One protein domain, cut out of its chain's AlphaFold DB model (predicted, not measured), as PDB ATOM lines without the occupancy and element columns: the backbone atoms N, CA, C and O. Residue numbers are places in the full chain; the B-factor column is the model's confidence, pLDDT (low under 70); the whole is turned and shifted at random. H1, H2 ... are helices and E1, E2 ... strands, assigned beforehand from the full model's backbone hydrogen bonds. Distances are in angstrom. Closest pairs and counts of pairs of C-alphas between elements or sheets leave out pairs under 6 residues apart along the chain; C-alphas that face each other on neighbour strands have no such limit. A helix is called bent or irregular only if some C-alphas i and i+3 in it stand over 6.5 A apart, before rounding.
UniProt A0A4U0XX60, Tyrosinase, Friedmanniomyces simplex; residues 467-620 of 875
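AT A GLANCE: This is residues 467 to 620 of the 875 residues of the protein "Tyrosinase" of Friedmanniomyces simplex (UniProt A0A4U0XX60). Two small three-stranded sheets lie face to face as a sandwich, their strands crossed at 35 degrees, with H4 and H5 packed at one end and H1 over the face of the sheet E3, E2, E5 that is turned away from the other sheet. An arm that holds the short helices H2 and H3 sticks out beyond the other end of the sandwich, and after E6 residues 604 to 612 make a loop that reaches the opposite way. The printed part has 154 residues, with five named helices and six named strands in the order E1, E2, H1, E3, H2, H3, E4, H4, H5, E5, E6. The sheets run E4, E1, E6 and E3, E2, E5, both antiparallel, and the class is mixed, helices and strands. The whole is only just loose, close to compact, with a radius of gyration of the C-alphas of 18.3 A, and its elongated outline spans 59 by 35 by 27 A.

HOW THE PARTS SIT: Begin at E1, residues 467 to 476, the inner strand of its strongly twisted sheet. As its neighbour look for E6, residues 594 to 603, antiparallel, where N 470 and O 598 are 2.9 A apart, within hydrogen-bond range. Its other neighbour is E4, residues 537 to 543, antiparallel, with N 473 and O 540 at 2.8 A. In the other sheet, E2, residues 484 to 490, is the inner strand; beside it is E3, residues 506 to 512, antiparallel, with N 486 and O 510 at 2.8 A. On the other side of E2 find its neighbour E5, residues 573 to 579, antiparallel, with N 489 and O 574 at 2.8 A. Between the sheets, the closest C-alphas of E3 and E4 are those of Gly 508 and Leu 542, 6.3 A apart. H1, residues 497 to 502, is on the sheet E3, E2, E5 at a height over the sheet of 8.5 A; it is irregular, with C-alphas 498 and 501 7.1 A apart. H4, residues 545 to 553, and H5, residues 562 to 572, are on the sheet E4, E1, E6 and only graze the other sheet. They are close but not clearly touching, about perpendicular at 89 degrees, and their closest C-alphas, of Leu 548 and Val 565, are 8.0 A apart. H2, residues 520 to 523, and H3, residues 525 to 531, touch only at the corner, closest at the C-alphas of Ala 521 and Thr 528, 5.2 A, and are on neither sheet. In H4 and H5 every O i to N i+4 pair is within hydrogen-bond range; in H3 2 of 3 are, in H1 0 of 2, beside 2 of 3 O i to N i+3 pairs, and H2 is too short for an O i to N i+4 pair.

IN THESE COORDINATES: Find C-alpha 467 at (128.389, 166.766, 104.566); from there E1 runs 30.0 A to C-alpha 476. E2, 484 to 490, spans 20.2 A, H1 is 497 to 502, and E3, 506 to 512, spans 17.6 A. Next come H2, 520 to 523, with C-alpha 523 at (139.536, 152.354, 153.965), and H3, 525 to 531. E4, 537 to 543, spans 20.2 A, H4, 545 to 553, 12.2 A, H5, 562 to 572, 15.0 A, and E5, 573 to 579, 20.5 A. E6 runs 28.8 A from Ala 594 to C-alpha 603 at (119.469, 166.790, 103.791).

THE WHOLE: The C-alphas farthest apart are those of Ser 523 and Thr 606, 60.1 A. The printed part has no cut, and the link from E5 to E6, 14 residues, is long. Residues 604 to 620 hold no named element, but residues 613 to 614 and 618 to 619 pair antiparallel with residues of E6. The mean pLDDT of the printed part is 86.0, and residues 517 to 534 are under 70.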
ATOM      1  N   GLN A 467     127.613 167.770 103.847       89.88
ATOM      2  CA  GLN A 467     128.389 166.766 104.566       89.88
ATOM      3  C   GLN A 467     128.638 167.204 106.011       89.88
ATOM      4  O   GLN A 467     129.184 168.283 106.244       89.88
ATOM      5  N   GLU A 468     128.284 166.338 106.954       93.06
ATOM      6  CA  GLU A 468     128.641 166.444 108.366       93.06
ATOM      7  C   GLU A 468     129.837 165.543 108.687       93.06
ATOM      8  O   GLU A 468     129.967 164.453 108.123       93.06
ATOM      9  N   TYR A 469     130.696 165.997 109.603       95.88
ATOM     10  CA  TYR A 469     131.877 165.296 110.103       95.88
ATOM     11  C   TYR A 469     131.898 165.334 111.629       95.88
ATOM     12  O   TYR A 469     131.795 166.400 112.233       95.88
ATOM     13  N   LEU A 470     132.094 164.178 112.257       95.75
ATOM     14  CA  LEU A 470     132.055 164.018 113.708       95.75
ATOM     15  C   LEU A 470     133.272 163.218 114.188       95.75
ATOM     16  O   LEU A 470     133.698 162.278 113.518       95.75
ATOM     17  N   ALA A 471     133.811 163.556 115.359       96.81
ATOM     18  CA  ALA A 471     134.781 162.734 116.075       96.81
ATOM     19  C   ALA A 471     134.090 162.021 117.243       96.81
ATOM     20  O   ALA A 471     133.764 162.649 118.247       96.81
ATOM     21  N   ASN A 472     133.888 160.713 117.110       96.25
ATOM     22  CA  ASN A 472     133.379 159.851 118.172       96.25
ATOM     23  C   ASN A 472     134.528 159.439 119.086       96.25
ATOM     24  O   ASN A 472     135.591 159.033 118.609       96.25
ATOM     25  N   ILE A 473     134.304 159.531 120.388       95.88
ATOM     26  CA  ILE A 473     135.283 159.278 121.435       95.88
ATOM     27  C   ILE A 473     134.736 158.168 122.323       95.88
ATOM     28  O   ILE A 473     133.585 158.221 122.739       95.88
ATOM     29  N   VAL A 474     135.570 157.176 122.616       94.62
ATOM     30  CA  VAL A 474     135.306 156.140 123.621       94.62
ATOM     31  C   VAL A 474     136.472 156.144 124.595       94.62
ATOM     32  O   VAL A 474     137.618 156.245 124.161       94.62
ATOM     33  N   SER A 475     136.204 156.058 125.894       92.38
ATOM     34  CA  SER A 475     137.234 155.901 126.932       92.38
ATOM     35  C   SER A 475     136.648 155.265 128.195       92.38
ATOM     36  O   SER A 475     135.434 155.097 128.284       92.38
ATOM     37  N   GLN A 476     137.474 154.865 129.166       91.00
ATOM     38  CA  GLN A 476     136.953 154.302 130.418       91.00
ATOM     39  C   GLN A 476     136.623 155.368 131.468       91.00
ATOM     40  O   GLN A 476     137.503 156.131 131.855       91.00
ATOM     41  N   LYS A 477     135.421 155.309 132.059       89.62
ATOM     42  CA  LYS A 477     134.957 156.255 133.093       89.62
ATOM     43  C   LYS A 477     135.948 156.445 134.246       89.62
ATOM     44  O   LYS A 477     136.138 157.548 134.745       89.62
ATOM     45  N   PHE A 478     136.609 155.361 134.647       86.44
ATOM     46  CA  PHE A 478     137.559 155.328 135.761       86.44
ATOM     47  C   PHE A 478     139.013 155.131 135.309       86.44
ATOM     48  O   PHE A 478     139.826 154.604 136.070       86.44
ATOM     49  N   ALA A 479     139.351 155.538 134.075       83.62
ATOM     50  CA  ALA A 479     140.715 155.450 133.545       83.62
ATOM     51  C   ALA A 479     141.736 156.201 134.415       83.62
ATOM     52  O   ALA A 479     142.902 155.810 134.477       83.62
ATOM     53  N   LEU A 480     141.300 157.275 135.082       82.50
ATOM     54  CA  LEU A 480     142.116 158.130 135.936       82.50
ATOM     55  C   LEU A 480     141.494 158.277 137.332       82.50
ATOM     56  O   LEU A 480     140.375 157.837 137.605       82.50
ATOM     57  N   ASN A 481     142.249 158.872 138.256       77.50
ATOM     58  CA  ASN A 481     141.797 159.119 139.625       77.50
ATOM     59  C   ASN A 481     140.897 160.364 139.708       77.50
ATOM     60  O   ASN A 481     141.291 161.380 140.278       77.50
ATOM     61  N   GLY A 482     139.706 160.266 139.120       84.31
ATOM     62  CA  GLY A 482     138.743 161.357 139.001       84.31
ATOM     63  C   GLY A 482     138.492 161.758 137.552       84.31
ATOM     64  O   GLY A 482     138.935 161.088 136.617       84.31
ATOM     65  N   SER A 483     137.762 162.857 137.390       91.69
ATOM     66  CA  SER A 483     137.376 163.393 136.088       91.69
ATOM     67  C   SER A 483     138.577 163.820 135.244       91.69
ATOM     68  O   SER A 483     139.601 164.276 135.762       91.69
ATOM     69  N   TYR A 484     138.431 163.721 133.927       94.00
ATOM     70  CA  TYR A 484     139.446 164.140 132.962       94.00
ATOM     71  C   TYR A 484     138.813 164.644 131.669       94.00
ATOM     72  O   TYR A 484     137.632 164.416 131.412       94.00
ATOM     73  N   ALA A 485     139.604 165.346 130.861       96.25
ATOM     74  CA  ALA A 485     139.159 165.942 129.610       96.25
ATOM     75  C   ALA A 485     139.987 165.457 128.423       96.25
ATOM     76  O   ALA A 485     141.205 165.306 128.504       96.25
ATOM     77  N   ILE A 486     139.308 165.272 127.297       97.56
ATOM     78  CA  ILE A 486     139.877 165.009 125.984       97.56
ATOM     79  C   ILE A 486     139.605 166.244 125.126       97.56
ATOM     80  O   ILE A 486     138.463 166.560 124.785       97.56
ATOM     81  N   TYR A 487     140.681 166.945 124.788       97.81
ATOM     82  CA  TYR A 487     140.665 168.144 123.961       97.81
ATOM     83  C   TYR A 487     140.955 167.751 122.521       97.81
ATOM     84  O   TYR A 487     141.974 167.105 122.264       97.81
ATOM     85  N   VAL A 488     140.090 168.145 121.586       98.06
ATOM     86  CA  VAL A 488     140.291 167.906 120.150       98.06
ATOM     87  C   VAL A 488     140.533 169.237 119.449       98.06
ATOM     88  O   VAL A 488     139.749 170.170 119.587       98.06
ATOM     89  N   PHE A 489     141.616 169.318 118.682       97.81
ATOM     90  CA  PHE A 489     142.076 170.518 117.985       97.81
ATOM     91  C   PHE A 489     142.109 170.304 116.475       97.81
ATOM     92  O   PHE A 489     142.408 169.206 116.005       97.81
ATOM     93  N   MET A 490     141.881 171.374 115.718       95.69
ATOM     94  CA  MET A 490     141.990 171.410 114.264       95.69
ATOM     95  C   MET A 490     142.982 172.494 113.829       95.69
ATOM     96  O   MET A 490     142.619 173.649 113.612       95.69
ATOM     97  N   GLY A 491     144.248 172.099 113.713       93.19
ATOM     98  CA  GLY A 491     145.394 172.973 113.468       93.19
ATOM     99  C   GLY A 491     146.356 173.024 114.657       93.19
ATOM    100  O   GLY A 491     146.292 172.195 115.568       93.19
ATOM    101  N   ASP A 492     147.260 174.003 114.630       92.69
ATOM    102  CA  ASP A 492     148.268 174.204 115.674       92.69
ATOM    103  C   ASP A 492     147.636 174.622 117.015       92.69
ATOM    104  O   ASP A 492     146.646 175.353 117.062       92.69
ATOM    105  N   PHE A 493     148.237 174.199 118.122       93.19
ATOM    106  CA  PHE A 493     147.857 174.581 119.484       93.19
ATOM    107  C   PHE A 493     149.110 174.620 120.368       93.19
ATOM    108  O   PHE A 493     150.153 174.075 119.992       93.19
ATOM    109  N   ASP A 494     149.024 175.291 121.515       91.62
ATOM    110  CA  ASP A 494     150.129 175.348 122.475       91.62
ATOM    111  C   ASP A 494     150.276 174.007 123.214       91.62
ATOM    112  O   ASP A 494     149.283 173.384 123.586       91.62
ATOM    113  N   ASP A 495     151.506 173.540 123.442       88.62
ATOM    114  CA  ASP A 495     151.749 172.286 124.171       88.62
ATOM    115  C   ASP A 495     151.509 172.434 125.696       88.62
ATOM    116  O   ASP A 495     151.555 171.443 126.421       88.62
ATOM    117  N   THR A 496     151.224 173.640 126.201       91.19
ATOM    118  CA  THR A 496     150.956 173.927 127.619       91.19
ATOM    119  C   THR A 496     149.506 173.579 128.001       91.19
ATOM    120  O   THR A 496     148.578 174.239 127.527       91.19
ATOM    121  N   PRO A 497     149.266 172.619 128.924       91.19
ATOM    122  CA  PRO A 497     147.916 172.134 129.242       91.19
ATOM    123  C   PRO A 497     146.916 173.200 129.695       91.19
ATOM    124  O   PRO A 497     145.737 173.144 129.346       91.19
ATOM    125  N   SER A 498     147.379 174.212 130.431       87.50
ATOM    126  CA  SER A 498     146.531 175.306 130.912       87.50
ATOM    127  C   SER A 498     145.979 176.202 129.796       87.50
ATOM    128  O   SER A 498     145.031 176.945 130.036       87.50
ATOM    129  N   GLU A 499     146.554 176.159 128.592       90.31
ATOM    130  CA  GLU A 499     146.140 176.996 127.459       90.31
ATOM    131  C   GLU A 499     145.166 176.279 126.510       90.31
ATOM    132  O   GLU A 499     144.454 176.922 125.740       90.31
ATOM    133  N   TRP A 500     145.070 174.949 126.593       94.62
ATOM    134  CA  TRP A 500     144.290 174.116 125.671       94.62
ATOM    135  C   TRP A 500     142.819 174.502 125.576       94.62
ATOM    136  O   TRP A 500     142.279 174.612 124.477       94.62
ATOM    137  N   SER A 501     142.188 174.758 126.723       92.69
ATOM    138  CA  SER A 501     140.754 175.068 126.809       92.69
ATOM    139  C   SER A 501     140.377 176.387 126.113       92.69
ATOM    140  O   SER A 501     139.220 176.585 125.747       92.69
ATOM    141  N   MET A 502     141.353 177.278 125.912       91.94
ATOM    142  CA  MET A 502     141.189 178.579 125.251       91.94
ATOM    143  C   MET A 502     141.873 178.632 123.877       91.94
ATOM    144  O   MET A 502     141.974 179.704 123.283       91.94
ATOM    145  N   SER A 503     142.369 177.500 123.367       95.25
ATOM    146  CA  SER A 503     142.999 177.463 122.048       95.25
ATOM    147  C   SER A 503     141.984 177.864 120.968       95.25
ATOM    148  O   SER A 503     140.886 177.303 120.945       95.25
ATOM    149  N   PRO A 504     142.339 178.769 120.035       93.44
ATOM    150  CA  PRO A 504     141.442 179.179 118.951       93.44
ATOM    151  C   PRO A 504     141.175 178.052 117.943       93.44
ATOM    152  O   PRO A 504     140.202 178.104 117.200       93.44
ATOM    153  N   ASN A 505     142.040 177.033 117.911       95.69
ATOM    154  CA  ASN A 505     141.871 175.842 117.082       95.69
ATOM    155  C   ASN A 505     141.233 174.678 117.865       95.69
ATOM    156  O   ASN A 505     141.185 173.562 117.347       95.69
ATOM    157  N   LEU A 506     140.774 174.889 119.106       97.38
ATOM    158  CA  LEU A 506     140.001 173.886 119.838       97.38
ATOM    159  C   LEU A 506     138.655 173.680 119.132       97.38
ATOM    160  O   LEU A 506     137.893 174.622 118.943       97.38
ATOM    161  N   VAL A 507     138.363 172.441 118.751       97.12
ATOM    162  CA  VAL A 507     137.058 172.054 118.201       97.12
ATOM    163  C   VAL A 507     136.036 171.912 119.322       97.12
ATOM    164  O   VAL A 507     134.898 172.349 119.195       97.12
ATOM    165  N   GLY A 508     136.451 171.297 120.426       97.12
ATOM    166  CA  GLY A 508     135.638 171.125 121.615       97.12
ATOM    167  C   GLY A 508     136.336 170.262 122.658       97.12
ATOM    168  O   GLY A 508     137.408 169.692 122.420       97.12
ATOM    169  N   THR A 509     135.694 170.169 123.815       97.44
ATOM    170  CA  THR A 509     136.151 169.380 124.958       97.44
ATOM    171  C   THR A 509     135.115 168.311 125.269       97.44
ATOM    172  O   THR A 509     133.963 168.624 125.570       97.44
ATOM    173  N   HIS A 510     135.523 167.046 125.218       97.62
ATOM    174  CA  HIS A 510     134.771 165.956 125.833       97.62
ATOM    175  C   HIS A 510     135.353 165.717 127.225       97.62
ATOM    176  O   HIS A 510     136.573 165.670 127.374       97.62
ATOM    177  N   ALA A 511     134.509 165.603 128.244       96.56
ATOM    178  CA  ALA A 511     134.952 165.307 129.598       96.56
ATOM    179  C   ALA A 511     134.256 164.052 130.104       96.56
ATOM    180  O   ALA A 511     133.124 163.782 129.721       96.56
ATOM    181  N   VAL A 512     134.956 163.332 130.969       95.12
ATOM    182  CA  VAL A 512     134.435 162.181 131.696       95.12
ATOM    183  C   VAL A 512     134.259 162.604 133.142       95.12
ATOM    184  O   VAL A 512     135.248 162.934 133.804       95.12
ATOM    185  N   PHE A 513     133.015 162.626 133.622       93.50
ATOM    186  CA  PHE A 513     132.681 163.039 134.980       93.50
ATOM    187  C   PHE A 513     132.678 161.831 135.920       93.50
ATOM    188  O   PHE A 513     131.866 160.907 135.813       93.50
ATOM    189  N   ALA A 514     133.615 161.824 136.865       89.19
ATOM    190  CA  ALA A 514     133.836 160.702 137.762       89.19
ATOM    191  C   ALA A 514     134.029 161.150 139.216       89.19
ATOM    192  O   ALA A 514     134.425 162.278 139.517       89.19
ATOM    193  N   ALA A 515     133.759 160.231 140.140       84.44
ATOM    194  CA  ALA A 515     134.111 160.378 141.547       84.44
ATOM    195  C   ALA A 515     135.632 160.244 141.750       84.44
ATOM    196  O   ALA A 515     136.343 159.676 140.916       84.44
ATOM    197  N   LEU A 516     136.146 160.719 142.888       79.38
ATOM    198  CA  LEU A 516     137.557 160.537 143.244       79.38
ATOM    199  C   LEU A 516     137.798 159.099 143.735       79.38
ATOM    200  O   LEU A 516     137.363 158.722 144.822       79.38
ATOM    201  N   SER A 517     138.529 158.284 142.967       62.19
ATOM    202  CA  SER A 517     138.695 156.846 143.250       62.19
ATOM    203  C   SER A 517     139.769 156.516 144.304       62.19
ATOM    204  O   SER A 517     139.740 155.454 144.922       62.19
ATOM    205  N   GLY A 518     140.721 157.411 144.568       52.94
ATOM    206  CA  GLY A 518     141.970 157.089 145.268       52.94
ATOM    207  C   GLY A 518     141.897 156.804 146.775       52.94
ATOM    208  O   GLY A 518     142.863 156.267 147.313       52.94
ATOM    209  N   VAL A 519     140.813 157.137 147.490       46.03
ATOM    210  CA  VAL A 519     140.860 157.210 148.974       46.03
ATOM    211  C   VAL A 519     139.855 156.293 149.677       46.03
ATOM    212  O   VAL A 519     140.125 155.868 150.804       46.03
ATOM    213  N   ASP A 520     138.824 155.803 148.980       46.41
ATOM    214  CA  ASP A 520     138.116 154.582 149.408       46.41
ATOM    215  C   ASP A 520     139.060 153.353 149.353       46.41
ATOM    216  O   ASP A 520     138.822 152.338 149.999       46.41
ATOM    217  N   ALA A 521     140.208 153.470 148.666       38.47
ATOM    218  CA  ALA A 521     141.316 152.511 148.679       38.47
ATOM    219  C   ALA A 521     141.977 152.338 150.055       38.47
ATOM    220  O   ALA A 521     142.455 151.250 150.381       38.47
ATOM    221  N   ALA A 522     142.065 153.426 150.829       38.12
ATOM    222  CA  ALA A 522     142.742 153.441 152.123       38.12
ATOM    223  C   ALA A 522     141.863 152.832 153.225       38.12
ATOM    224  O   ALA A 522     142.378 152.221 154.160       38.12
ATOM    225  N   SER A 523     140.540 152.958 153.087       43.78
ATOM    226  CA  SER A 523     139.536 152.354 153.965       43.78
ATOM    227  C   SER A 523     139.106 150.953 153.498       43.78
ATOM    228  O   SER A 523     138.787 150.110 154.337       43.78
ATOM    229  N   ASN A 524     139.150 150.659 152.192       43.38
ATOM    230  CA  ASN A 524     138.899 149.336 151.619       43.38
ATOM    231  C   ASN A 524     139.607 149.127 150.249       43.38
ATOM    232  O   ASN A 524     139.048 149.433 149.192       43.38
ATOM    233  N   PRO A 525     140.795 148.488 150.220       40.19
ATOM    234  CA  PRO A 525     141.578 148.242 148.999       40.19
ATOM    235  C   PRO A 525     140.886 147.382 147.926       40.19
ATOM    236  O   PRO A 525     141.411 147.235 146.820       40.19
ATOM    237  N   GLN A 526     139.750 146.747 148.245       40.78
ATOM    238  CA  GLN A 526     138.956 145.999 147.271       40.78
ATOM    239  C   GLN A 526     138.052 146.906 146.423       40.78
ATOM    240  O   GLN A 526     137.749 146.524 145.298       40.78
ATOM    241  N   ILE A 527     137.667 148.094 146.916       48.03
ATOM    242  CA  ILE A 527     136.783 149.037 146.202       48.03
ATOM    243  C   ILE A 527     137.516 149.665 145.015       48.03
ATOM    244  O   ILE A 527     137.018 149.599 143.895       48.03
ATOM    245  N   THR A 528     138.746 150.147 145.209       45.81
ATOM    246  CA  THR A 528     139.578 150.682 144.115       45.81
ATOM    247  C   THR A 528     139.891 149.651 143.051       45.81
ATOM    248  O   THR A 528     139.844 149.951 141.862       45.81
ATOM    249  N   ARG A 529     140.180 148.412 143.462       42.75
ATOM    250  CA  ARG A 529     140.435 147.322 142.520       42.75
ATOM    251  C   ARG A 529     139.165 146.894 141.774       42.75
ATOM    252  O   ARG A 529     139.304 146.217 140.770       42.75
ATOM    253  N   ARG A 530     137.965 147.261 142.243       46.50
ATOM    254  CA  ARG A 530     136.686 147.065 141.540       46.50
ATOM    255  C   ARG A 530     136.384 148.245 140.615       46.50
ATOM    256  O   ARG A 530     136.227 148.026 139.429       46.50
ATOM    257  N   GLN A 531     136.429 149.485 141.109       49.38
ATOM    258  CA  GLN A 531     136.172 150.695 140.310       49.38
ATOM    259  C   GLN A 531     137.162 150.860 139.145       49.38
ATOM    260  O   GLN A 531     136.735 151.059 138.015       49.38
ATOM    261  N   MET A 532     138.468 150.658 139.370       47.12
ATOM    262  CA  MET A 532     139.471 150.674 138.289       47.12
ATOM    263  C   MET A 532     139.499 149.391 137.439       47.12
ATOM    264  O   MET A 532     140.198 149.347 136.431       47.12
ATOM    265  N   ALA A 533     138.781 148.329 137.830       44.31
ATOM    266  CA  ALA A 533     138.654 147.101 137.033       44.31
ATOM    267  C   ALA A 533     137.292 146.954 136.343       44.31
ATOM    268  O   ALA A 533     137.128 146.017 135.564       44.31
ATOM    269  N   ASN A 534     136.328 147.843 136.610       57.19
ATOM    270  CA  ASN A 534     134.972 147.721 136.075       57.19
ATOM    271  C   ASN A 534     134.905 147.996 134.567       57.19
ATOM    272  O   ASN A 534     133.883 147.692 133.964       57.19
ATOM    273  N   GLY A 535     135.975 148.516 133.947       71.50
ATOM    274  CA  GLY A 535     136.085 148.617 132.488       71.50
ATOM    275  C   GLY A 535     134.919 149.355 131.830       71.50
ATOM    276  O   GLY A 535     134.608 149.077 130.676       71.50
ATOM    277  N   ILE A 536     134.236 150.236 132.575       88.12
ATOM    278  CA  ILE A 536     133.030 150.918 132.103       88.12
ATOM    279  C   ILE A 536     133.464 151.899 131.033       88.12
ATOM    280  O   ILE A 536     134.120 152.899 131.327       88.12
ATOM    281  N   GLN A 537     133.124 151.579 129.794       92.06
ATOM    282  CA  GLN A 537     133.364 152.452 128.663       92.06
ATOM    283  C   GLN A 537     132.231 153.469 128.577       92.06
ATOM    284  O   GLN A 537     131.056 153.110 128.661       92.06
ATOM    285  N   VAL A 538     132.609 154.725 128.400       94.56
ATOM    286  CA  VAL A 538     131.713 155.845 128.125       94.56
ATOM    287  C   VAL A 538     132.066 156.432 126.770       94.56
ATOM    288  O   VAL A 538     133.209 156.299 126.307       94.56
ATOM    289  N   SER A 539     131.086 157.046 126.120       95.56
ATOM    290  CA  SER A 539     131.268 157.665 124.815       95.56
ATOM    291  C   SER A 539     130.723 159.084 124.742       95.56
ATOM    292  O   SER A 539     129.844 159.490 125.498       95.56
ATOM    293  N   GLY A 540     131.276 159.839 123.802       96.19
ATOM    294  CA  GLY A 540     130.814 161.167 123.436       96.19
ATOM    295  C   GLY A 540     131.206 161.496 122.003       96.19
ATOM    296  O   GLY A 540     132.054 160.827 121.404       96.19
ATOM    297  N   THR A 541     130.642 162.566 121.456       96.31
ATOM    298  CA  THR A 541     130.964 163.025 120.101       96.31
ATOM    299  C   THR A 541     131.298 164.509 120.087       96.31
ATOM    300  O   THR A 541     130.640 165.319 120.729       96.31
ATOM    301  N   LEU A 542     132.310 164.888 119.304       97.75
ATOM    302  CA  LEU A 542     132.616 166.282 118.991       97.75
ATOM    303  C   LEU A 542     132.357 166.552 117.500       97.75
ATOM    304  O   LEU A 542     133.071 166.007 116.650       97.75
ATOM    305  N   PRO A 543     131.356 167.382 117.156       96.38
ATOM    306  CA  PRO A 543     131.139 167.834 115.788       96.38
ATOM    307  C   PRO A 543     132.335 168.631 115.263       96.38
ATOM    308  O   PRO A 543     132.838 169.532 115.929       96.38
ATOM    309  N   LEU A 544     132.805 168.286 114.064       97.19
ATOM    310  CA  LEU A 544     133.965 168.911 113.416       97.19
ATOM    311  C   LEU A 544     133.551 169.940 112.354       97.19
ATOM    312  O   LEU A 544     134.356 170.790 111.969       97.19
ATOM    313  N   THR A 545     132.315 169.854 111.860       95.12
ATOM    314  CA  THR A 545     131.828 170.563 110.669       95.12
ATOM    315  C   THR A 545     131.911 172.077 110.789       95.12
ATOM    316  O   THR A 545     132.421 172.716 109.872       95.12
ATOM    317  N   SER A 546     131.493 172.662 111.913       92.69
ATOM    318  CA  SER A 546     131.547 174.116 112.114       92.69
ATOM    319  C   SER A 546     132.976 174.661 112.018       92.69
ATOM    320  O   SER A 546     133.216 175.666 111.347       92.69
ATOM    321  N   MET A 547     133.953 173.954 112.602       93.69
ATOM    322  CA  MET A 547     135.367 174.324 112.488       93.69
ATOM    323  C   MET A 547     135.893 174.110 111.060       93.69
ATOM    324  O   MET A 547     136.571 174.981 110.525       93.69
ATOM    325  N   LEU A 548     135.539 173.004 110.395       94.94
ATOM    326  CA  LEU A 548     135.912 172.764 108.994       94.94
ATOM    327  C   LEU A 548     135.373 173.854 108.059       94.94
ATOM    328  O   LEU A 548     136.108 174.339 107.202       94.94
ATOM    329  N   LEU A 549     134.130 174.298 108.251       90.06
ATOM    330  CA  LEU A 549     133.548 175.403 107.489       90.06
ATOM    331  C   LEU A 549     134.311 176.712 107.725       90.06
ATOM    332  O   LEU A 549     134.590 177.426 106.762       90.06
ATOM    333  N   ALA A 550     134.733 176.997 108.960       89.00
ATOM    334  CA  ALA A 550     135.607 178.136 109.247       89.00
ATOM    335  C   ALA A 550     136.977 178.010 108.540       89.00
ATOM    336  O   ALA A 550     137.522 178.995 108.027       89.00
ATOM    337  N   LYS A 551     137.519 176.789 108.423       90.25
ATOM    338  CA  LYS A 551     138.730 176.507 107.632       90.25
ATOM    339  C   LYS A 551     138.506 176.683 106.126       90.25
ATOM    340  O   LYS A 551     139.416 177.138 105.437       90.25
ATOM    341  N   VAL A 552     137.301 176.424 105.612       87.81
ATOM    342  CA  VAL A 552     136.944 176.756 104.220       87.81
ATOM    343  C   VAL A 552     136.868 178.262 104.006       87.81
ATOM    344  O   VAL A 552     137.450 178.783 103.057       87.81
ATOM    345  N   GLN A 553     136.199 178.979 104.907       86.50
ATOM    346  CA  GLN A 553     136.048 180.433 104.820       86.50
ATOM    347  C   GLN A 553     137.388 181.178 104.872       86.50
ATOM    348  O   GLN A 553     137.578 182.153 104.148       86.50
ATOM    349  N   SER A 554     138.320 180.715 105.704       89.31
ATOM    350  CA  SER A 554     139.677 181.274 105.792       89.31
ATOM    351  C   SER A 554     140.587 180.876 104.622       89.31
ATOM    352  O   SER A 554     141.653 181.466 104.450       89.31
ATOM    353  N   GLY A 555     140.179 179.901 103.802       89.12
ATOM    354  CA  GLY A 555     140.969 179.365 102.692       89.12
ATOM    355  C   GLY A 555     142.025 178.330 103.099       89.12
ATOM    356  O   GLY A 555     142.805 177.904 102.247       89.12
ATOM    357  N   GLU A 556     142.057 177.903 104.368       91.19
ATOM    358  CA  GLU A 556     142.921 176.812 104.852       91.19
ATOM    359  C   GLU A 556     142.479 175.433 104.320       91.19
ATOM    360  O   GLU A 556     143.310 174.540 104.143       91.19
ATOM    361  N   LEU A 557     141.182 175.264 104.044       90.69
ATOM    362  CA  LEU A 557     140.571 174.060 103.479       90.69
ATOM    363  C   LEU A 557     139.863 174.411 102.153       90.69
ATOM    364  O   LEU A 557     139.022 175.301 102.139       90.69
ATOM    365  N   PRO A 558     140.143 173.741 101.022       87.75
ATOM    366  CA  PRO A 558     139.535 174.132  99.743       87.75
ATOM    367  C   PRO A 558     138.017 173.908  99.648       87.75
ATOM    368  O   PRO A 558     137.309 174.698  99.021       87.75
ATOM    369  N   CYS A 559     137.516 172.809 100.215       86.12
ATOM    370  CA  CYS A 559     136.125 172.372 100.094       86.12
ATOM    371  C   CYS A 559     135.786 171.278 101.117       86.12
ATOM    372  O   CYS A 559     136.669 170.742 101.785       86.12
ATOM    373  N   MET A 560     134.491 170.968 101.234       88.88
ATOM    374  CA  MET A 560     133.939 170.060 102.250       88.88
ATOM    375  C   MET A 560     133.755 168.610 101.767       88.88
ATOM    376  O   MET A 560     133.140 167.815 102.476       88.88
ATOM    377  N   ASP A 561     134.245 168.238 100.578       89.06
ATOM    378  CA  ASP A 561     134.136 166.857 100.090       89.06
ATOM    379  C   ASP A 561     135.000 165.880 100.905       89.06
ATOM    380  O   ASP A 561     136.052 166.244 101.440       89.06
ATOM    381  N   ILE A 562     134.552 164.623 100.973       90.50
ATOM    382  CA  ILE A 562     135.152 163.580 101.816       90.50
ATOM    383  C   ILE A 562     136.657 163.400 101.544       90.50
ATOM    384  O   ILE A 562     137.421 163.442 102.513       90.50
ATOM    385  N   PRO A 563     137.134 163.225 100.292       90.25
ATOM    386  CA  PRO A 563     138.568 163.132 100.011       90.25
ATOM    387  C   PRO A 563     139.380 164.318 100.543       90.25
ATOM    388  O   PRO A 563     140.392 164.111 101.221       90.25
ATOM    389  N   THR A 564     138.933 165.548 100.280       90.44
ATOM    390  CA  THR A 564     139.648 166.763 100.695       90.44
ATOM    391  C   THR A 564     139.700 166.892 102.218       90.44
ATOM    392  O   THR A 564     140.780 167.081 102.788       90.44
ATOM    393  N   VAL A 565     138.561 166.720 102.895       93.00
ATOM    394  CA  VAL A 565     138.474 166.794 104.362       93.00
ATOM    395  C   VAL A 565     139.276 165.677 105.024       93.00
ATOM    396  O   VAL A 565     140.002 165.935 105.980       93.00
ATOM    397  N   THR A 566     139.227 164.452 104.497       92.62
ATOM    398  CA  THR A 566     139.987 163.311 105.039       92.62
ATOM    399  C   THR A 566     141.489 163.595 105.042       92.62
ATOM    400  O   THR A 566     142.162 163.381 106.053       92.62
ATOM    401  N   VAL A 567     142.026 164.116 103.932       91.25
ATOM    402  CA  VAL A 567     143.445 164.495 103.840       91.25
ATOM    403  C   VAL A 567     143.768 165.629 104.810       91.25
ATOM    404  O   VAL A 567     144.798 165.577 105.485       91.25
ATOM    405  N   TYR A 568     142.897 166.632 104.915       94.06
ATOM    406  CA  TYR A 568     143.099 167.756 105.824       94.06
ATOM    407  C   TYR A 568     143.117 167.317 107.296       94.06
ATOM    408  O   TYR A 568     144.052 167.660 108.024       94.06
ATOM    409  N   LEU A 569     142.139 166.515 107.726       95.56
ATOM    410  CA  LEU A 569     142.035 166.015 109.098       95.56
ATOM    411  C   LEU A 569     143.210 165.102 109.464       95.56
ATOM    412  O   LEU A 569     143.740 165.218 110.566       95.56
ATOM    413  N   ASN A 570     143.692 164.263 108.539       91.88
ATOM    414  CA  ASN A 570     144.876 163.427 108.776       91.88
ATOM    415  C   ASN A 570     146.103 164.267 109.183       91.88
ATOM    416  O   ASN A 570     146.890 163.851 110.034       91.88
ATOM    417  N   HIS A 571     146.237 165.491 108.666       90.38
ATOM    418  CA  HIS A 571     147.344 166.384 109.015       90.38
ATOM    419  C   HIS A 571     147.039 167.289 110.215       90.38
ATOM    420  O   HIS A 571     147.922 167.484 111.047       90.38
ATOM    421  N   ASN A 572     145.801 167.767 110.364       95.31
ATOM    422  CA  ASN A 572     145.476 168.870 111.276       95.31
ATOM    423  C   ASN A 572     144.614 168.485 112.492       95.31
ATOM    424  O   ASN A 572     144.451 169.311 113.382       95.31
ATOM    425  N   LEU A 573     144.056 167.272 112.574       96.25
ATOM    426  CA  LEU A 573     143.195 166.876 113.699       96.25
ATOM    427  C   LEU A 573     144.008 166.287 114.853       96.25
ATOM    428  O   LEU A 573     144.383 165.117 114.817       96.25
ATOM    429  N   HIS A 574     144.280 167.066 115.892       95.38
ATOM    430  CA  HIS A 574     145.055 166.639 117.057       95.38
ATOM    431  C   HIS A 574     144.167 166.418 118.276       95.38
ATOM    432  O   HIS A 574     143.081 166.973 118.371       95.38
ATOM    433  N   TRP A 575     144.649 165.635 119.238       96.12
ATOM    434  CA  TRP A 575     144.009 165.540 120.543       96.12
ATOM    435  C   TRP A 575     145.028 165.417 121.668       96.12
ATOM    436  O   TRP A 575     146.175 164.990 121.462       96.12
ATOM    437  N   ARG A 576     144.599 165.826 122.858       96.12
ATOM    438  CA  ARG A 576     145.329 165.706 124.121       96.12
ATOM    439  C   ARG A 576     144.374 165.293 125.226       96.12
ATOM    440  O   ARG A 576     143.179 165.559 125.134       96.12
ATOM    441  N   VAL A 577     144.919 164.661 126.259       96.38
ATOM    442  CA  VAL A 577     144.180 164.377 127.487       96.38
ATOM    443  C   VAL A 577     144.779 165.217 128.598       96.38
ATOM    444  O   VAL A 577     146.000 165.284 128.729       96.38
ATOM    445  N   GLY A 578     143.926 165.877 129.369       92.62
ATOM    446  CA  GLY A 578     144.318 166.601 130.568       92.62
ATOM    447  C   GLY A 578     143.563 166.078 131.777       92.62
ATOM    448  O   GLY A 578     142.384 165.729 131.677       92.62
ATOM    449  N   ASP A 579     144.237 166.050 132.922       86.12
ATOM    450  CA  ASP A 579     143.520 166.076 134.189       86.12
ATOM    451  C   ASP A 579     143.039 167.506 134.474       86.12
ATOM    452  O   ASP A 579     143.540 168.492 133.924       86.12
ATOM    453  N   PHE A 580     142.063 167.646 135.366       82.19
ATOM    454  CA  PHE A 580     141.644 168.975 135.809       82.19
ATOM    455  C   PHE A 580     142.626 169.600 136.810       82.19
ATOM    456  O   PHE A 580     142.401 170.714 137.274       82.19
ATOM    457  N   GLY A 581     143.719 168.920 137.165       73.94
ATOM    458  CA  GLY A 581     144.829 169.476 137.942       73.94
ATOM    459  C   GLY A 581     145.761 170.367 137.110       73.94
ATOM    460  O   GLY A 581     146.715 170.924 137.656       73.94
ATOM    461  N   GLY A 582     145.491 170.515 135.807       76.88
ATOM    462  CA  GLY A 582     146.279 171.328 134.882       76.88
ATOM    463  C   GLY A 582     147.480 170.590 134.294       76.88
ATOM    464  O   GLY A 582     148.414 171.239 133.821       76.88
ATOM    465  N   SER A 583     147.483 169.254 134.335       86.81
ATOM    466  CA  SER A 583     148.562 168.419 133.807       86.81
ATOM    467  C   SER A 583     148.122 167.624 132.580       86.81
ATOM    468  O   SER A 583     146.996 167.133 132.492       86.81
ATOM    469  N   GLU A 584     149.044 167.459 131.629       92.81
ATOM    470  CA  GLU A 584     148.868 166.524 130.517       92.81
ATOM    471  C   GLU A 584     148.884 165.085 131.030       92.81
ATOM    472  O   GLU A 584     149.792 164.675 131.761       92.81
ATOM    473  N   VAL A 585     147.929 164.295 130.552       92.25
ATOM    474  CA  VAL A 585     147.942 162.843 130.665       92.25
ATOM    475  C   VAL A 585     148.300 162.265 129.296       92.25
ATOM    476  O   VAL A 585     147.608 162.532 128.309       92.25
ATOM    477  N   PRO A 586     149.368 161.456 129.181       91.56
ATOM    478  CA  PRO A 586     149.696 160.834 127.909       91.56
ATOM    479  C   PRO A 586     148.539 159.956 127.419       91.56
ATOM    480  O   PRO A 586     148.094 159.061 128.128       91.56
ATOM    481  N   VAL A 587     148.109 160.143 126.168       88.31
ATOM    482  CA  VAL A 587     146.989 159.401 125.536       88.31
ATOM    483  C   VAL A 587     147.088 157.882 125.744       88.31
ATOM    484  O   VAL A 587     146.092 157.216 125.985       88.31
ATOM    485  N   LYS A 588     148.306 157.333 125.674       83.94
ATOM    486  CA  LYS A 588     148.593 155.899 125.863       83.94
ATOM    487  C   LYS A 588     148.291 155.365 127.272       83.94
ATOM    488  O   LYS A 588     148.244 154.151 127.439       83.94
ATOM    489  N   ASP A 589     148.173 156.253 128.253       84.38
ATOM    490  CA  ASP A 589     147.956 155.918 129.658       84.38
ATOM    491  C   ASP A 589     146.453 155.971 130.009       84.38
ATOM    492  O   ASP A 589     146.067 155.573 131.104       84.38
ATOM    493  N   VAL A 590     145.596 156.394 129.068       84.94
ATOM    494  CA  VAL A 590     144.134 156.355 129.199       84.94
ATOM    495  C   VAL A 590     143.610 155.060 128.588       84.94
ATOM    496  O   VAL A 590     143.705 154.841 127.378       84.94
ATOM    497  N   ALA A 591     143.074 154.183 129.436       82.19
ATOM    498  CA  ALA A 591     142.558 152.887 129.019       82.19
ATOM    499  C   ALA A 591     141.408 153.029 128.007       82.19
ATOM    500  O   ALA A 591     140.512 153.856 128.174       82.19
ATOM    501  N   ASP A 592     141.463 152.200 126.962       87.06
ATOM    502  CA  ASP A 592     140.485 152.103 125.870       87.06
ATOM    503  C   ASP A 592     140.136 153.422 125.166       87.06
ATOM    504  O   ASP A 592     139.118 153.493 124.478       87.06
ATOM    505  N   LEU A 593     140.988 154.449 125.288       91.88
ATOM    506  CA  LEU A 593     140.796 155.700 124.570       91.88
ATOM    507  C   LEU A 593     140.904 155.466 123.059       91.88
ATOM    508  O   LEU A 593     141.981 155.178 122.530       91.88
ATOM    509  N   ALA A 594     139.787 155.648 122.366       91.81
ATOM    510  CA  ALA A 594     139.686 155.575 120.920       91.81
ATOM    511  C   ALA A 594     138.966 156.811 120.383       91.81
ATOM    512  O   ALA A 594     137.940 157.225 120.917       91.81
ATOM    513  N   ILE A 595     139.498 157.374 119.297       93.31
ATOM    514  CA  ILE A 595     138.841 158.431 118.528       93.31
ATOM    515  C   ILE A 595     138.617 157.907 117.113       93.31
ATOM    516  O   ILE A 595     139.551 157.437 116.460       93.31
ATOM    517  N   THR A 596     137.375 157.988 116.647       93.06
ATOM    518  CA  THR A 596     136.965 157.587 115.300       93.06
ATOM    519  C   THR A 596     136.290 158.762 114.623       93.06
ATOM    520  O   THR A 596     135.352 159.332 115.171       93.06
ATOM    521  N   VAL A 597     136.752 159.124 113.429       95.31
ATOM    522  CA  VAL A 597     136.100 160.170 112.639       95.31
ATOM    523  C   VAL A 597     135.103 159.530 111.690       95.31
ATOM    524  O   VAL A 597     135.442 158.585 110.976       95.31
ATOM    525  N   VAL A 598     133.884 160.054 111.682       93.69
ATOM    526  CA  VAL A 598     132.808 159.632 110.786       93.69
ATOM    527  C   VAL A 598     132.281 160.815 109.990       93.69
ATOM    528  O   VAL A 598     132.425 161.968 110.397       93.69
ATOM    529  N   SER A 599     131.654 160.520 108.859       93.94
ATOM    530  CA  SER A 599     130.946 161.496 108.042       93.94
ATOM    531  C   SER A 599     129.545 161.003 107.696       93.94
ATOM    532  O   SER A 599     129.388 159.816 107.416       93.94
ATOM    533  N   ALA A 600     128.561 161.899 107.645       92.56
ATOM    534  CA  ALA A 600     127.206 161.601 107.176       92.56
ATOM    535  C   ALA A 600     126.731 162.655 106.172       92.56
ATOM    536  O   ALA A 600     127.034 163.841 106.311       92.56
ATOM    537  N   GLU A 601     126.023 162.215 105.135       92.75
ATOM    538  CA  GLU A 601     125.345 163.116 104.204       92.75
ATOM    539  C   GLU A 601     124.015 163.553 104.829       92.75
ATOM    540  O   GLU A 601     123.247 162.713 105.294       92.75
ATOM    541  N   VAL A 602     123.737 164.854 104.852       90.88
ATOM    542  CA  VAL A 602     122.568 165.430 105.521       90.88
ATOM    543  C   VAL A 602     121.747 166.257 104.545       90.88
ATOM    544  O   VAL A 602     122.259 167.129 103.837       90.88
ATOM    545  N   GLU A 603     120.448 165.986 104.512       90.19
ATOM    546  CA  GLU A 603     119.469 166.790 103.791       90.19
ATOM    547  C   GLU A 603     118.945 167.904 104.718       90.19
ATOM    548  O   GLU A 603     118.439 167.597 105.801       90.19
ATOM    549  N   PRO A 604     119.078 169.194 104.350       87.50
ATOM    550  CA  PRO A 604     118.564 170.303 105.146       87.50
ATOM    551  C   PRO A 604     117.053 170.213 105.372       87.50
ATOM    552  O   PRO A 604     116.310 169.745 104.512       87.50
ATOM    553  N   ALA A 605     116.587 170.765 106.492       87.75
ATOM    554  CA  ALA A 605     115.162 170.992 106.708       87.75
ATOM    555  C   ALA A 605     114.589 171.933 105.631       87.75
ATOM    556  O   ALA A 605     115.214 172.943 105.289       87.75
ATOM    557  N   THR A 606     113.391 171.633 105.121       84.88
ATOM    558  CA  THR A 606     112.739 172.469 104.094       84.88
ATOM    559  C   THR A 606     111.796 173.519 104.682       84.88
ATOM    560  O   THR A 606     111.464 174.503 104.015       84.88
ATOM    561  N   ALA A 607     111.421 173.348 105.950       87.88
ATOM    562  CA  ALA A 607     110.597 174.265 106.725       87.88
ATOM    563  C   ALA A 607     111.185 174.515 108.123       87.88
ATOM    564  O   ALA A 607     112.003 173.748 108.628       87.88
ATOM    565  N   ALA A 608     110.751 175.604 108.763       88.31
ATOM    566  CA  ALA A 608     111.234 175.998 110.089       88.31
ATOM    567  C   ALA A 608     110.873 174.990 111.195       88.31
ATOM    568  O   ALA A 608     111.549 174.952 112.217       88.31
ATOM    569  N   ASP A 609     109.835 174.181 110.987       91.38
ATOM    570  CA  ASP A 609     109.338 173.158 111.906       91.38
ATOM    571  C   ASP A 609     109.730 171.726 111.504       91.38
ATOM    572  O   ASP A 609     109.235 170.751 112.073       91.38
ATOM    573  N   GLU A 610     110.648 171.588 110.549       92.62
ATOM    574  CA  GLU A 610     111.252 170.319 110.152       92.62
ATOM    575  C   GLU A 610     112.692 170.221 110.658       92.62
ATOM    576  O   GLU A 610     113.362 171.224 110.878       92.62
ATOM    577  N   PHE A 611     113.185 168.999 110.835       94.00
ATOM    578  CA  PHE A 611     114.590 168.755 111.155       94.00
ATOM    579  C   PHE A 611     115.337 168.259 109.921       94.00
ATOM    580  O   PHE A 611     114.703 167.692 109.027       94.00
ATOM    581  N   PRO A 612     116.664 168.464 109.860       92.00
ATOM    582  CA  PRO A 612     117.477 167.846 108.826       92.00
ATOM    583  C   PRO A 612     117.359 166.319 108.879       92.00
ATOM    584  O   PRO A 612     117.224 165.731 109.953       92.00
ATOM    585  N   THR A 613     117.430 165.677 107.715       91.38
ATOM    586  CA  THR A 613     117.435 164.213 107.610       91.38
ATOM    587  C   THR A 613     118.866 163.726 107.449       91.38
ATOM    588  O   THR A 613     119.541 164.074 106.480       91.38
ATOM    589  N   TRP A 614     119.323 162.922 108.404       91.06
ATOM    590  CA  TRP A 614     120.672 162.366 108.425       91.06
ATOM    591  C   TRP A 614     120.723 161.040 107.665       91.06
ATOM    592  O   TRP A 614     119.859 160.182 107.846       91.06
ATOM    593  N   GLY A 615     121.723 160.886 106.800       90.12
ATOM    594  CA  GLY A 615     122.079 159.612 106.184       90.12
ATOM    595  C   GLY A 615     122.980 158.759 107.078       90.12
ATOM    596  O   GLY A 615     123.313 159.137 108.202       90.12
ATOM    597  N   ASP A 616     123.408 157.614 106.549       90.31
ATOM    598  CA  ASP A 616     124.270 156.680 107.273       90.31
ATOM    599  C   ASP A 616     125.658 157.271 107.561       90.31
ATOM    600  O   ASP A 616     126.269 157.953 106.730       90.31
ATOM    601  N   PHE A 617     126.193 156.946 108.738       90.75
ATOM    602  CA  PHE A 617     127.548 157.321 109.121       90.75
ATOM    603  C   PHE A 617     128.582 156.409 108.457       90.75
ATOM    604  O   PHE A 617     128.552 155.188 108.592       90.75
ATOM    605  N   THR A 618     129.556 157.019 107.788       91.19
ATOM    606  CA  THR A 618     130.701 156.334 107.177       91.19
ATOM    607  C   THR A 618     131.979 156.671 107.935       91.19
ATOM    608  O   THR A 618     132.285 157.842 108.151       91.19
ATOM    609  N   VAL A 619     132.749 155.655 108.332       90.31
ATOM    610  CA  VAL A 619     134.034 155.837 109.028       90.31
ATOM    611  C   VAL A 619     135.119 156.314 108.059       90.31
ATOM    612  O   VAL A 619     135.331 155.719 107.004       90.31
ATOM    613  N   LEU A 620     135.869 157.343 108.455       89.31
ATOM    614  CA  LEU A 620     137.046 157.839 107.740       89.31
ATOM    615  C   LEU A 620     138.318 157.184 108.304       89.31
ATOM    616  O   LEU A 620     139.044 157.776 109.106       89.31
TER     617      LEU A 620